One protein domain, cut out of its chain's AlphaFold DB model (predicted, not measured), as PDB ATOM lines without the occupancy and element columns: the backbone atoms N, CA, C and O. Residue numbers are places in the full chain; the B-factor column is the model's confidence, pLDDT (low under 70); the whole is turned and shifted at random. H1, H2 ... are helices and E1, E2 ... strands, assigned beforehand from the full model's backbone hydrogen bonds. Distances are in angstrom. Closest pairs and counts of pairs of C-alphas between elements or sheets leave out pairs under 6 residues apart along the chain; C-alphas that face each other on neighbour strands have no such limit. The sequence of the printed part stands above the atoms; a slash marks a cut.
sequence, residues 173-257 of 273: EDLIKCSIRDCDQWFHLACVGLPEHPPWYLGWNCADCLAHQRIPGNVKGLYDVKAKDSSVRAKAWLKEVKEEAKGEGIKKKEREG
ATOM      1  N   GLU A 173      12.691 -24.871  40.563       84.12
ATOM      2  CA  GLU A 173      11.761 -25.505  39.625       84.12
ATOM      3  C   GLU A 173      12.406 -26.546  38.695       84.12
ATOM      4  O   GLU A 173      11.690 -27.347  38.101       84.12
ATOM      5  N   ASP A 174      13.738 -26.569  38.594       88.38
ATOM      6  CA  ASP A 174      14.475 -27.547  37.788       88.38
ATOM      7  C   ASP A 174      15.048 -28.703  38.628       88.38
ATOM      8  O   ASP A 174      15.776 -29.558  38.106       88.38
ATOM      9  N   LEU A 175      14.740 -28.749  39.930       90.19
ATOM     10  CA  LEU A 175      15.300 -29.701  40.888       90.19
ATOM     11  C   LEU A 175      14.236 -30.632  41.470       90.19
ATOM     12  O   LEU A 175      13.286 -30.199  42.105       90.19
ATOM     13  N   ILE A 176      14.460 -31.942  41.384       93.25
ATOM     14  CA  ILE A 176      13.630 -32.975  42.001       93.25
ATOM     15  C   ILE A 176      14.305 -33.594  43.228       93.25
ATOM     16  O   ILE A 176      15.470 -33.998  43.189       93.25
ATOM     17  N   LYS A 177      13.554 -33.701  44.329       93.38
ATOM     18  CA  LYS A 177      13.984 -34.387  45.554       93.38
ATOM     19  C   LYS A 177      13.648 -35.878  45.491       93.38
ATOM     20  O   LYS A 177      12.576 -36.257  45.017       93.38
ATOM     21  N   CYS A 178      14.533 -36.725  46.018       94.50
ATOM     22  CA  CYS A 178      14.208 -38.130  46.262       94.50
ATOM     23  C   CYS A 178      13.022 -38.264  47.241       94.50
ATOM     24  O   CYS A 178      12.956 -37.573  48.254       94.50
ATOM     25  N   SER A 179      12.089 -39.179  46.965       94.88
ATOM     26  CA  SER A 179      10.893 -39.390  47.800       94.88
ATOM     27  C   SER A 179      11.175 -40.220  49.060       94.88
ATOM     28  O   SER A 179      10.310 -40.352  49.928       94.88
ATOM     29  N   ILE A 180      12.376 -40.797  49.180       94.31
ATOM     30  CA  ILE A 180      12.775 -41.562  50.361       94.31
ATOM     31  C   ILE A 180      13.091 -40.609  51.504       94.31
ATOM     32  O   ILE A 180      13.963 -39.758  51.387       94.31
ATOM     33  N   ARG A 181      12.394 -40.794  52.630       93.38
ATOM     34  CA  ARG A 181      12.458 -39.905  53.798       93.38
ATOM     35  C   ARG A 181      13.874 -39.680  54.332       93.38
ATOM     36  O   ARG A 181      14.163 -38.581  54.782       93.38
ATOM     37  N   ASP A 182      14.721 -40.703  54.272       92.19
ATOM     38  CA  ASP A 182      16.101 -40.655  54.769       92.19
ATOM     39  C   ASP A 182      17.111 -40.232  53.679       92.19
ATOM     40  O   ASP A 182      18.320 -40.305  53.883       92.19
ATOM     41  N   CYS A 183      16.628 -39.819  52.500       89.25
ATOM     42  CA  CYS A 183      17.436 -39.349  51.382       89.25
ATOM     43  C   CYS A 183      17.130 -37.874  51.090       89.25
ATOM     44  O   CYS A 183      16.159 -37.542  50.413       89.25
ATOM     45  N   ASP A 184      18.002 -36.984  51.563       87.62
ATOM     46  CA  ASP A 184      17.890 -35.534  51.348       87.62
ATOM     47  C   ASP A 184      18.608 -35.042  50.078       87.62
ATOM     48  O   ASP A 184      18.943 -33.868  49.944       87.62
ATOM     49  N   GLN A 185      18.828 -35.937  49.112       86.31
ATOM     50  CA  GLN A 185      19.471 -35.592  47.847       86.31
ATOM     51  C   GLN A 185      18.476 -34.976  46.851       86.31
ATOM     52  O   GLN A 185      17.370 -35.487  46.638       86.31
ATOM     53  N   TRP A 186      18.923 -33.907  46.193       90.31
ATOM     54  CA  TRP A 186      18.220 -33.198  45.119       90.31
ATOM     55  C   TRP A 186      18.948 -33.369  43.793       90.31
ATOM     56  O   TRP A 186      20.173 -33.410  43.773       90.31
ATOM     57  N   PHE A 187      18.216 -33.441  42.687       89.06
ATOM     58  CA  PHE A 187      18.765 -33.724  41.362       89.06
ATOM     59  C   PHE A 187      18.145 -32.806  40.321       89.06
ATOM     60  O   PHE A 187      16.951 -32.546  40.382       89.06
ATOM     61  N   HIS A 188      18.903 -32.378  39.313       88.81
ATOM     62  CA  HIS A 188      18.296 -31.688  38.173       88.81
ATOM     63  C   HIS A 188      17.393 -32.640  37.391       88.81
ATOM     64  O   HIS A 188      17.823 -33.750  37.056       88.81
ATOM     65  N   LEU A 189      16.196 -32.179  37.019       92.56
ATOM     66  CA  LEU A 189      15.261 -32.915  36.161       92.56
ATOM     67  C   LEU A 189      15.959 -33.408  34.885       92.56
ATOM     68  O   LEU A 189      15.887 -34.591  34.547       92.56
ATOM     69  N   ALA A 190      16.753 -32.540  34.250       90.06
ATOM     70  CA  ALA A 190      17.537 -32.877  33.065       90.06
ATOM     71  C   ALA A 190      18.578 -33.988  33.319       90.06
ATOM     72  O   ALA A 190      18.677 -34.913  32.508       90.06
ATOM     73  N   CYS A 191      19.309 -33.952  34.447       86.44
ATOM     74  CA  CYS A 191      20.307 -34.981  34.790       86.44
ATOM     75  C   CYS A 191      19.652 -36.364  34.950       86.44
ATOM     76  O   CYS A 191      20.238 -37.377  34.573       86.44
ATOM     77  N   VAL A 192      18.424 -36.420  35.476       91.88
ATOM     78  CA  VAL A 192      17.680 -37.678  35.676       91.88
ATOM     79  C   VAL A 192      16.790 -38.042  34.479       91.88
ATOM     80  O   VAL A 192      16.063 -39.038  34.498       91.88
ATOM     81  N   GLY A 193      16.866 -37.258  33.401       91.88
ATOM     82  CA  GLY A 193      16.124 -37.475  32.165       91.88
ATOM     83  C   GLY A 193      14.616 -37.279  32.308       91.88
ATOM     84  O   GLY A 193      13.861 -37.919  31.565       91.88
ATOM     85  N   LEU A 194      14.176 -36.450  33.252       94.44
ATOM     86  CA  LEU A 194      12.791 -36.021  33.393       94.44
ATOM     87  C   LEU A 194      12.581 -34.705  32.627       94.44
ATOM     88  O   LEU A 194      13.402 -33.800  32.752       94.44
ATOM     89  N   PRO A 195      11.523 -34.607  31.807       93.50
ATOM     90  CA  PRO A 195      11.231 -33.383  31.062       93.50
ATOM     91  C   PRO A 195      10.690 -32.260  31.957       93.50
ATOM     92  O   PRO A 195      10.966 -31.098  31.693       93.50
ATOM     93  N   GLU A 196       9.937 -32.614  32.997       95.38
ATOM     94  CA  GLU A 196       9.319 -31.698  33.956       95.38
ATOM     95  C   GLU A 196       9.087 -32.428  35.296       95.38
ATOM     96  O   GLU A 196       9.368 -33.630  35.419       95.38
ATOM     97  N   HIS A 197       8.567 -31.720  36.299       95.56
ATOM     98  CA  HIS A 197       8.204 -32.311  37.585       95.56
ATOM     99  C   HIS A 197       7.065 -33.335  37.458       95.56
ATOM    100  O   HIS A 197       6.030 -33.035  36.860       95.56
ATOM    101  N   PRO A 198       7.197 -34.529  38.063       95.88
ATOM    102  CA  PRO A 198       6.128 -35.510  38.026       95.88
ATOM    103  C   PRO A 198       4.892 -35.022  38.808       95.88
ATOM    104  O   PRO A 198       5.031 -34.351  39.834       95.88
ATOM    105  N   PRO A 199       3.673 -35.390  38.373       96.06
ATOM    106  CA  PRO A 199       2.443 -35.118  39.105       96.06
ATOM    107  C   PRO A 199       2.477 -35.663  40.537       96.06
ATOM    108  O   PRO A 199       3.072 -36.702  40.792       96.06
ATOM    109  N   TRP A 200       1.724 -35.044  41.448       95.06
ATOM    110  CA  TRP A 200       1.672 -35.384  42.884       95.06
ATOM    111  C   TRP A 200       1.351 -36.852  43.224       95.06
ATOM    112  O   TRP A 200       1.594 -37.300  44.342       95.06
ATOM    113  N   TYR A 201       0.756 -37.602  42.294       94.38
ATOM    114  CA  TYR A 201       0.447 -39.023  42.468       94.38
ATOM    115  C   TYR A 201       1.595 -39.956  42.044       94.38
ATOM    116  O   TYR A 201       1.504 -41.164  42.274       94.38
ATOM    117  N   LEU A 202       2.644 -39.424  41.412       95.12
ATOM    118  CA  LEU A 202       3.872 -40.132  41.075       95.12
ATOM    119  C   LEU A 202       4.983 -39.688  42.029       95.12
ATOM    120  O   LEU A 202       5.267 -38.504  42.171       95.12
ATOM    121  N   GLY A 203       5.622 -40.660  42.667       94.50
ATOM    122  CA  GLY A 203       6.858 -40.443  43.402       94.50
ATOM    123  C   GLY A 203       8.066 -40.643  42.493       94.50
ATOM    124  O   GLY A 203       7.988 -41.299  41.450       94.50
ATOM    125  N   TRP A 204       9.204 -40.103  42.917       95.94
ATOM    126  CA  TRP A 204      10.492 -40.313  42.263       95.94
ATOM    127  C   TRP A 204      11.564 -40.697  43.281       95.94
ATOM    128  O   TRP A 204      11.725 -40.031  44.304       95.94
ATOM    129  N   ASN A 205      12.310 -41.760  42.987       95.12
ATOM    130  CA  ASN A 205      13.439 -42.217  43.792       95.12
ATOM    131  C   ASN A 205      14.739 -42.101  42.993       95.12
ATOM    132  O   ASN A 205      14.783 -42.460  41.815       95.12
ATOM    133  N   CYS A 206      15.813 -41.665  43.655       94.56
ATOM    134  CA  CYS A 206      17.137 -41.635  43.042       94.56
ATOM    135  C   CYS A 206      17.660 -43.050  42.744       94.56
ATOM    136  O   CYS A 206      17.208 -44.034  43.337       94.56
ATOM    137  N   ALA A 207      18.635 -43.150  41.836       91.31
ATOM    138  CA  ALA A 207      19.207 -44.427  41.400       91.31
ATOM    139  C   ALA A 207      19.722 -45.277  42.575       91.31
ATOM    140  O   ALA A 207      19.446 -46.477  42.631       91.31
ATOM    141  N   ASP A 208      20.372 -44.641  43.552       91.50
ATOM    142  CA  ASP A 208      20.868 -45.315  44.749       91.50
ATOM    143  C   ASP A 208      19.714 -45.888  45.576       91.50
ATOM    144  O   ASP A 208      19.718 -47.070  45.921       91.50
ATOM    145  N   CYS A 209      18.671 -45.097  45.846       94.06
ATOM    146  CA  CYS A 209      17.504 -45.562  46.600       94.06
ATOM    147  C   CYS A 209      16.748 -46.686  45.878       94.06
ATOM    148  O   CYS A 209      16.294 -47.633  46.520       94.06
ATOM    149  N   LEU A 210      16.643 -46.629  44.546       91.31
ATOM    150  CA  LEU A 210      16.048 -47.706  43.749       91.31
ATOM    151  C   LEU A 210      16.841 -49.009  43.866       91.31
ATOM    152  O   LEU A 210      16.239 -50.071  44.043       91.31
ATOM    153  N   ALA A 211      18.174 -48.928  43.795       90.75
ATOM    154  CA  ALA A 211      19.051 -50.082  43.953       90.75
ATOM    155  C   ALA A 211      18.896 -50.718  45.345       90.75
ATOM    156  O   ALA A 211      18.797 -51.942  45.457       90.75
ATOM    157  N   HIS A 212      18.780 -49.896  46.393       93.00
ATOM    158  CA  HIS A 212      18.566 -50.364  47.765       93.00
ATOM    159  C   HIS A 212      17.192 -51.020  47.966       93.00
ATOM    160  O   HIS A 212      17.101 -52.071  48.599       93.00
ATOM    161  N   GLN A 213      16.121 -50.437  47.418       89.06
ATOM    162  CA  GLN A 213      14.757 -50.943  47.616       89.06
ATOM    163  C   GLN A 213      14.389 -52.120  46.708       89.06
ATOM    164  O   GLN A 213      13.344 -52.738  46.911       89.06
ATOM    165  N   ARG A 214      15.230 -52.447  45.717       87.88
ATOM    166  CA  ARG A 214      14.999 -53.527  44.742       87.88
ATOM    167  C   ARG A 214      13.621 -53.440  44.076       87.88
ATOM    168  O   ARG A 214      13.012 -54.472  43.814       87.88
ATOM    169  N   ILE A 215      13.118 -52.230  43.819       79.56
ATOM    170  CA  ILE A 215      11.798 -52.024  43.206       79.56
ATOM    171  C   ILE A 215      11.887 -52.382  41.716       79.56
ATOM    172  O   ILE A 215      12.498 -51.622  40.952       79.56
ATOM    173  N   PRO A 216      11.286 -53.501  41.268       78.06
ATOM    174  CA  PRO A 216      11.270 -53.843  39.856       78.06
ATOM    175  C   PRO A 216      10.312 -52.917  39.097       78.06
ATOM    176  O   PRO A 216       9.325 -52.424  39.640       78.06
ATOM    177  N   GLY A 217      10.589 -52.693  37.812       73.75
ATOM    178  CA  GLY A 217       9.638 -52.043  36.906       73.75
ATOM    179  C   GLY A 217       9.517 -50.522  37.022       73.75
ATOM    180  O   GLY A 217       8.630 -49.954  36.390       73.75
ATOM    181  N   ASN A 218      10.395 -49.840  37.759       80.50
ATOM    182  CA  ASN A 218      10.436 -48.378  37.726       80.50
ATOM    183  C   ASN A 218      10.863 -47.870  36.333       80.50
ATOM    184  O   ASN A 218      11.591 -48.538  35.595       80.50
ATOM    185  N   VAL A 219      10.389 -46.684  35.957       90.31
ATOM    186  CA  VAL A 219      10.752 -46.041  34.688       90.31
ATOM    187  C   VAL A 219      11.428 -44.728  35.035       90.31
ATOM    188  O   VAL A 219      10.764 -43.796  35.471       90.31
ATOM    189  N   LYS A 220      12.759 -44.672  34.890       91.81
ATOM    190  CA  LYS A 220      13.581 -43.518  35.310       91.81
ATOM    191  C   LYS A 220      13.382 -43.131  36.787       91.81
ATOM    192  O   LYS A 220      13.380 -41.955  37.131       91.81
ATOM    193  N   GLY A 221      13.166 -44.119  37.656       93.56
ATOM    194  CA  GLY A 221      12.927 -43.897  39.084       93.56
ATOM    195  C   GLY A 221      11.540 -43.407  39.474       93.56
ATOM    196  O   GLY A 221      11.276 -43.260  40.665       93.56
ATOM    197  N   LEU A 222      10.638 -43.224  38.508       95.19
ATOM    198  CA  LEU A 222       9.238 -42.925  38.783       95.19
ATOM    199  C   LEU A 222       8.489 -44.172  39.250       95.19
ATOM    200  O   LEU A 222       8.683 -45.269  38.710       95.19
ATOM    201  N   TYR A 223       7.590 -43.966  40.206       93.00
ATOM    202  CA  TYR A 223       6.650 -44.968  40.690       93.00
ATOM    203  C   TYR A 223       5.303 -44.329  41.038       93.00
ATOM    204  O   TYR A 223       5.227 -43.153  41.387       93.00
ATOM    205  N   ASP A 224       4.223 -45.099  40.953       93.12
ATOM    206  CA  ASP A 224       2.905 -44.654  41.408       93.12
ATOM    207  C   ASP A 224       2.781 -44.813  42.930       93.12
ATOM    208  O   ASP A 224       3.048 -45.885  43.469       93.12
ATOM    209  N   VAL A 225       2.381 -43.749  43.629       90.62
ATOM    210  CA  VAL A 225       2.245 -43.758  45.095       90.62
ATOM    211  C   VAL A 225       1.051 -44.606  45.552       90.62
ATOM    212  O   VAL A 225       1.062 -45.145  46.657       90.62
ATOM    213  N   LYS A 226       0.008 -44.723  44.722       89.94
ATOM    214  CA  LYS A 226      -1.233 -45.438  45.053       89.94
ATOM    215  C   LYS A 226      -1.299 -46.832  44.440       89.94
ATOM    216  O   LYS A 226      -1.940 -47.709  45.017       89.94
ATOM    217  N   ALA A 227      -0.693 -47.040  43.274       85.88
ATOM    218  CA  ALA A 227      -0.763 -48.323  42.585       85.88
ATOM    219  C   ALA A 227       0.351 -49.278  43.035       85.88
ATOM    220  O   ALA A 227       1.515 -48.903  43.154       85.88
ATOM    221  N   LYS A 228      -0.006 -50.554  43.224       76.06
ATOM    222  CA  LYS A 228       0.959 -51.629  43.504       76.06
ATOM    223  C   LYS A 228       1.862 -51.910  42.294       76.06
ATOM    224  O   LYS A 228       3.019 -52.281  42.470       76.06
ATOM    225  N   ASP A 229       1.343 -51.655  41.091       76.06
ATOM    226  CA  ASP A 229       2.075 -51.738  39.828       76.06
ATOM    227  C   ASP A 229       2.588 -50.353  39.424       76.06
ATOM    228  O   ASP A 229       1.897 -49.535  38.814       76.06
ATOM    229  N   SER A 230       3.842 -50.091  39.772       71.94
ATOM    230  CA  SER A 230       4.471 -48.767  39.753       71.94
ATOM    231  C   SER A 230       4.683 -48.145  38.364       71.94
ATOM    232  O   SER A 230       5.026 -46.967  38.279       71.94
ATOM    233  N   SER A 231       4.504 -48.895  37.267       85.25
ATOM    234  CA  SER A 231       5.051 -48.500  35.956       85.25
ATOM    235  C   SER A 231       4.050 -47.931  34.949       85.25
ATOM    236  O   SER A 231       4.454 -47.177  34.065       85.25
ATOM    237  N   VAL A 232       2.759 -48.276  35.032       91.75
ATOM    238  CA  VAL A 232       1.800 -47.971  33.949       91.75
ATOM    239  C   VAL A 232       1.547 -46.471  33.845       91.75
ATOM    240  O   VAL A 232       1.731 -45.885  32.777       91.75
ATOM    241  N   ARG A 233       1.195 -45.829  34.964       92.50
ATOM    242  CA  ARG A 233       0.902 -44.388  34.998       92.50
ATOM    243  C   ARG A 233       2.154 -43.542  34.775       92.50
ATOM    244  O   ARG A 233       2.091 -42.565  34.039       92.50
ATOM    245  N   ALA A 234       3.306 -43.979  35.286       93.44
ATOM    246  CA  ALA A 234       4.591 -43.330  35.017       93.44
ATOM    247  C   ALA A 234       4.962 -43.347  33.521       93.44
ATOM    248  O   ALA A 234       5.382 -42.329  32.970       93.44
ATOM    249  N   LYS A 235       4.773 -44.483  32.834       94.25
ATOM    250  CA  LYS A 235       4.995 -44.587  31.380       94.25
ATOM    251  C   LYS A 235       4.012 -43.736  30.586       94.25
ATOM    252  O   LYS A 235       4.419 -43.121  29.604       94.25
ATOM    253  N   ALA A 236       2.738 -43.732  30.985       95.12
ATOM    254  CA  ALA A 236       1.703 -42.943  30.328       95.12
ATOM    255  C   ALA A 236       2.036 -41.447  30.390       95.12
ATOM    256  O   ALA A 236       2.079 -40.800  29.348       95.12
ATOM    257  N   TRP A 237       2.401 -40.951  31.574       95.50
ATOM    258  CA  TRP A 237       2.809 -39.563  31.766       95.50
ATOM    259  C   TRP A 237       4.055 -39.200  30.941       95.50
ATOM    260  O   TRP A 237       4.028 -38.250  30.168       95.50
ATOM    261  N   LEU A 238       5.126 -40.007  30.983       95.31
ATOM    262  CA  LEU A 238       6.318 -39.742  30.158       95.31
ATOM    263  C   LEU A 238       6.021 -39.729  28.650       95.31
ATOM    264  O   LEU A 238       6.717 -39.053  27.889       95.31
ATOM    265  N   LYS A 239       5.032 -40.509  28.202       96.06
ATOM    266  CA  LYS A 239       4.585 -40.507  26.807       96.06
ATOM    267  C   LYS A 239       3.825 -39.220  26.483       96.06
ATOM    268  O   LYS A 239       4.123 -38.626  25.456       96.06
ATOM    269  N   GLU A 240       2.901 -38.807  27.343       95.69
ATOM    270  CA  GLU A 240       2.116 -37.574  27.209       95.69
ATOM    271  C   GLU A 240       3.027 -36.349  27.076       95.69
ATOM    272  O   GLU A 240       3.026 -35.710  26.025       95.69
ATOM    273  N   VAL A 241       3.935 -36.135  28.035       94.69
ATOM    274  CA  VAL A 241       4.865 -34.991  28.019       94.69
ATOM    275  C   VAL A 241       5.771 -35.002  26.783       94.69
ATOM    276  O   VAL A 241       6.083 -33.969  26.191       94.69
ATOM    277  N   LYS A 242       6.189 -36.190  26.329       93.75
ATOM    278  CA  LYS A 242       6.996 -36.323  25.110       93.75
ATOM    279  C   LYS A 242       6.214 -35.946  23.849       93.75
ATOM    280  O   LYS A 242       6.817 -35.414  22.916       93.75
ATOM    281  N   GLU A 243       4.925 -36.259  23.774       94.31
ATOM    282  CA  GLU A 243       4.082 -35.870  22.639       94.31
ATOM    283  C   GLU A 243       3.746 -34.371  22.672       94.31
ATOM    284  O   GLU A 243       3.799 -33.725  21.624       94.31
ATOM    285  N   GLU A 244       3.526 -33.785  23.851       92.06
ATOM    286  CA  GLU A 244       3.349 -32.334  24.011       92.06
ATOM    287  C   GLU A 244       4.586 -31.556  23.547       92.06
ATOM    288  O   GLU A 244       4.483 -30.672  22.690       92.06
ATOM    289  N   ALA A 245       5.778 -31.973  23.989       88.62
ATOM    290  CA  ALA A 245       7.042 -31.368  23.571       88.62
ATOM    291  C   ALA A 245       7.264 -31.435  22.045       88.62
ATOM    292  O   ALA A 245       7.826 -30.519  21.437       88.62
ATOM    293  N   LYS A 246       6.805 -32.508  21.385       89.81
ATOM    294  CA  LYS A 246       6.841 -32.607  19.915       89.81
ATOM    295  C   LYS A 246       5.838 -31.662  19.255       89.81
ATOM    296  O   LYS A 246       6.169 -31.053  18.234       89.81
ATOM    297  N   GLY A 247       4.631 -31.551  19.810       85.06
ATOM    298  CA  GLY A 247       3.556 -30.711  19.282       85.06
ATOM    299  C   GLY A 247       3.919 -29.226  19.256       85.06
ATOM    300  O   GLY A 247       3.675 -28.542  18.257       85.06
ATOM    301  N   GLU A 248       4.574 -28.725  20.304       83.62
ATOM    302  CA  GLU A 248       5.035 -27.331  20.354       83.62
ATOM    303  C   GLU A 248       6.138 -27.030  19.332       83.62
ATOM    304  O   GLU A 248       6.132 -25.980  18.677       83.62
ATOM    305  N   GLY A 249       7.050 -27.984  19.115       74.50
ATOM    306  CA  GLY A 249       8.126 -27.849  18.133       74.50
ATOM    307  C   GLY A 249       7.626 -27.681  16.692       74.50
ATOM    308  O   GLY A 249       8.245 -26.960  15.902       74.50
ATOM    309  N   ILE A 250       6.493 -28.302  16.342       75.88
ATOM    310  CA  ILE A 250       5.884 -28.188  15.007       75.88
ATOM    311  C   ILE A 250       5.299 -26.785  14.802       75.88
ATOM    312  O   ILE A 250       5.603 -26.134  13.800       75.88
ATOM    313  N   LYS A 251       4.552 -26.264  15.785       73.50
ATOM    314  CA  LYS A 251       3.939 -24.925  15.710       73.50
ATOM    315  C   LYS A 251       4.982 -23.810  15.587       73.50
ATOM    316  O   LYS A 251       4.772 -22.840  14.854       73.50
ATOM    317  N   LYS A 252       6.130 -23.946  16.262       74.62
ATOM    318  CA  LYS A 252       7.225 -22.966  16.161       74.62
ATOM    319  C   LYS A 252       7.843 -22.939  14.759       74.62
ATOM    320  O   LYS A 252       8.070 -21.860  14.211       74.62
ATOM    321  N   LYS A 253       8.040 -24.108  14.137       71.56
ATOM    322  CA  LYS A 253       8.582 -24.205  12.770       71.56
ATOM    323  C   LYS A 253       7.640 -23.641  11.708       71.56
ATOM    324  O   LYS A 253       8.125 -23.037  10.754       71.56
ATOM    325  N   GLU A 254       6.324 -23.779  11.861       72.81
ATOM    326  CA  GLU A 254       5.367 -23.155  10.932       72.81
ATOM    327  C   GLU A 254       5.413 -21.624  10.995       72.81
ATOM    328  O   GLU A 254       5.429 -20.965   9.951       72.81
ATOM    329  N   ARG A 255       5.526 -21.050  12.200       71.88
ATOM    330  CA  ARG A 255       5.660 -19.595  12.379       71.88
ATOM    331  C   ARG A 255       6.968 -19.047  11.796       71.88
ATOM    332  O   ARG A 255       6.941 -18.019  11.125       71.88
ATOM    333  N   GLU A 256       8.094 -19.735  11.985       72.44
ATOM    334  CA  GLU A 256       9.394 -19.290  11.450       72.44
ATOM    335  C   GLU A 256       9.548 -19.550   9.937       72.44
ATOM    336  O   GLU A 256      10.177 -18.766   9.222       72.44
ATOM    337  N   GLY A 257       8.947 -20.625   9.415       69.00
ATOM    338  CA  GLY A 257       8.996 -20.989   7.995       69.00
ATOM    339  C   GLY A 257       8.038 -20.191   7.098       69.00
ATOM    340  O   GLY A 257       8.313 -20.016   5.908       69.00
TER     341      GLY A 257
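Overview. This is residues 173 to 257 of the 273 residues of the protein "PHD-type domain-containing protein" of Sphaerulina musiva (strain SO2202) (UniProt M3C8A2). A small body of two separate two-stranded ladders, E1 with E2 and E3 with E4, joined by loops, has one long helix, H2, whose first turns pack on the ladder E3 E4 and whose last part, residues 246 to 257, sticks out as a straight arm. The short helix H1 sits at the edge of the body, apart from H2, and the unnamed stretch 189 to 201 links the two ladders. The printed part has 85 residues with four named strands and two named helices in the order E1, E2, E3, H1, E4, H2; both sheets are antiparallel, and the class is mixed, helices and strands. The whole is loose, with a radius of gyration of the C-alphas of 14.9 A, and spans 50 by 25 by 19 A, the arm making much of the length.

Arrangement. E3, residues 202 to 204, and E4, residues 222 to 224, are antiparallel neighbours at 144 degrees, with N 203 and O 223 within hydrogen-bond range at 2.8 A. H2, residues 232 to 257, comes nearest to E4 at the C-alphas of Leu 222 and Ala 234, 6.0 A apart, and nearest to E3 at those of Leu 202 and Ala 234, 6.9 A apart. In the other sheet, E1, residues 175 to 177, and E2, residues 186 to 188, form an antiparallel hairpin at 146 degrees, with N 176 and O 187 within hydrogen-bond range at 2.8 A. The closest C-alphas of E1 and E3 are those of Lys 177 and Trp 204, 7.6 A apart, while E2 and E3 are apart. H1, residues 207 to 213, follows E3 by a tight link and is apart from E1, E2 and H2. Every O i to N i+4 pair is within hydrogen-bond range in H1, and 21 of 22 are in H2.

Along the chain. E3 and E1 each measure 6.7 A from first to last C-alpha, and E4 and E2 each 7.1 A. H1 measures 10.0 A and H2 38.1 A. E1 begins at C-alpha 175 at (15.300, -29.701, 40.888). H2 begins at C-alpha 232 at (1.800, -47.971, 33.949) and ends at C-alpha 257 at (8.996, -20.989, 7.995).

Size, cuts and confidence. The two C-alphas farthest apart are those of Asp 182 and Gly 257, 51.2 A. Without residues 246 to 257, which stand free, the body of 73 residues spans 34 by 27 by 18 A. The printed part has no cut, and the link E2 to E3, 13 residues, is long. The mean pLDDT of the printed part is 88.7, and residue 257 is under 70.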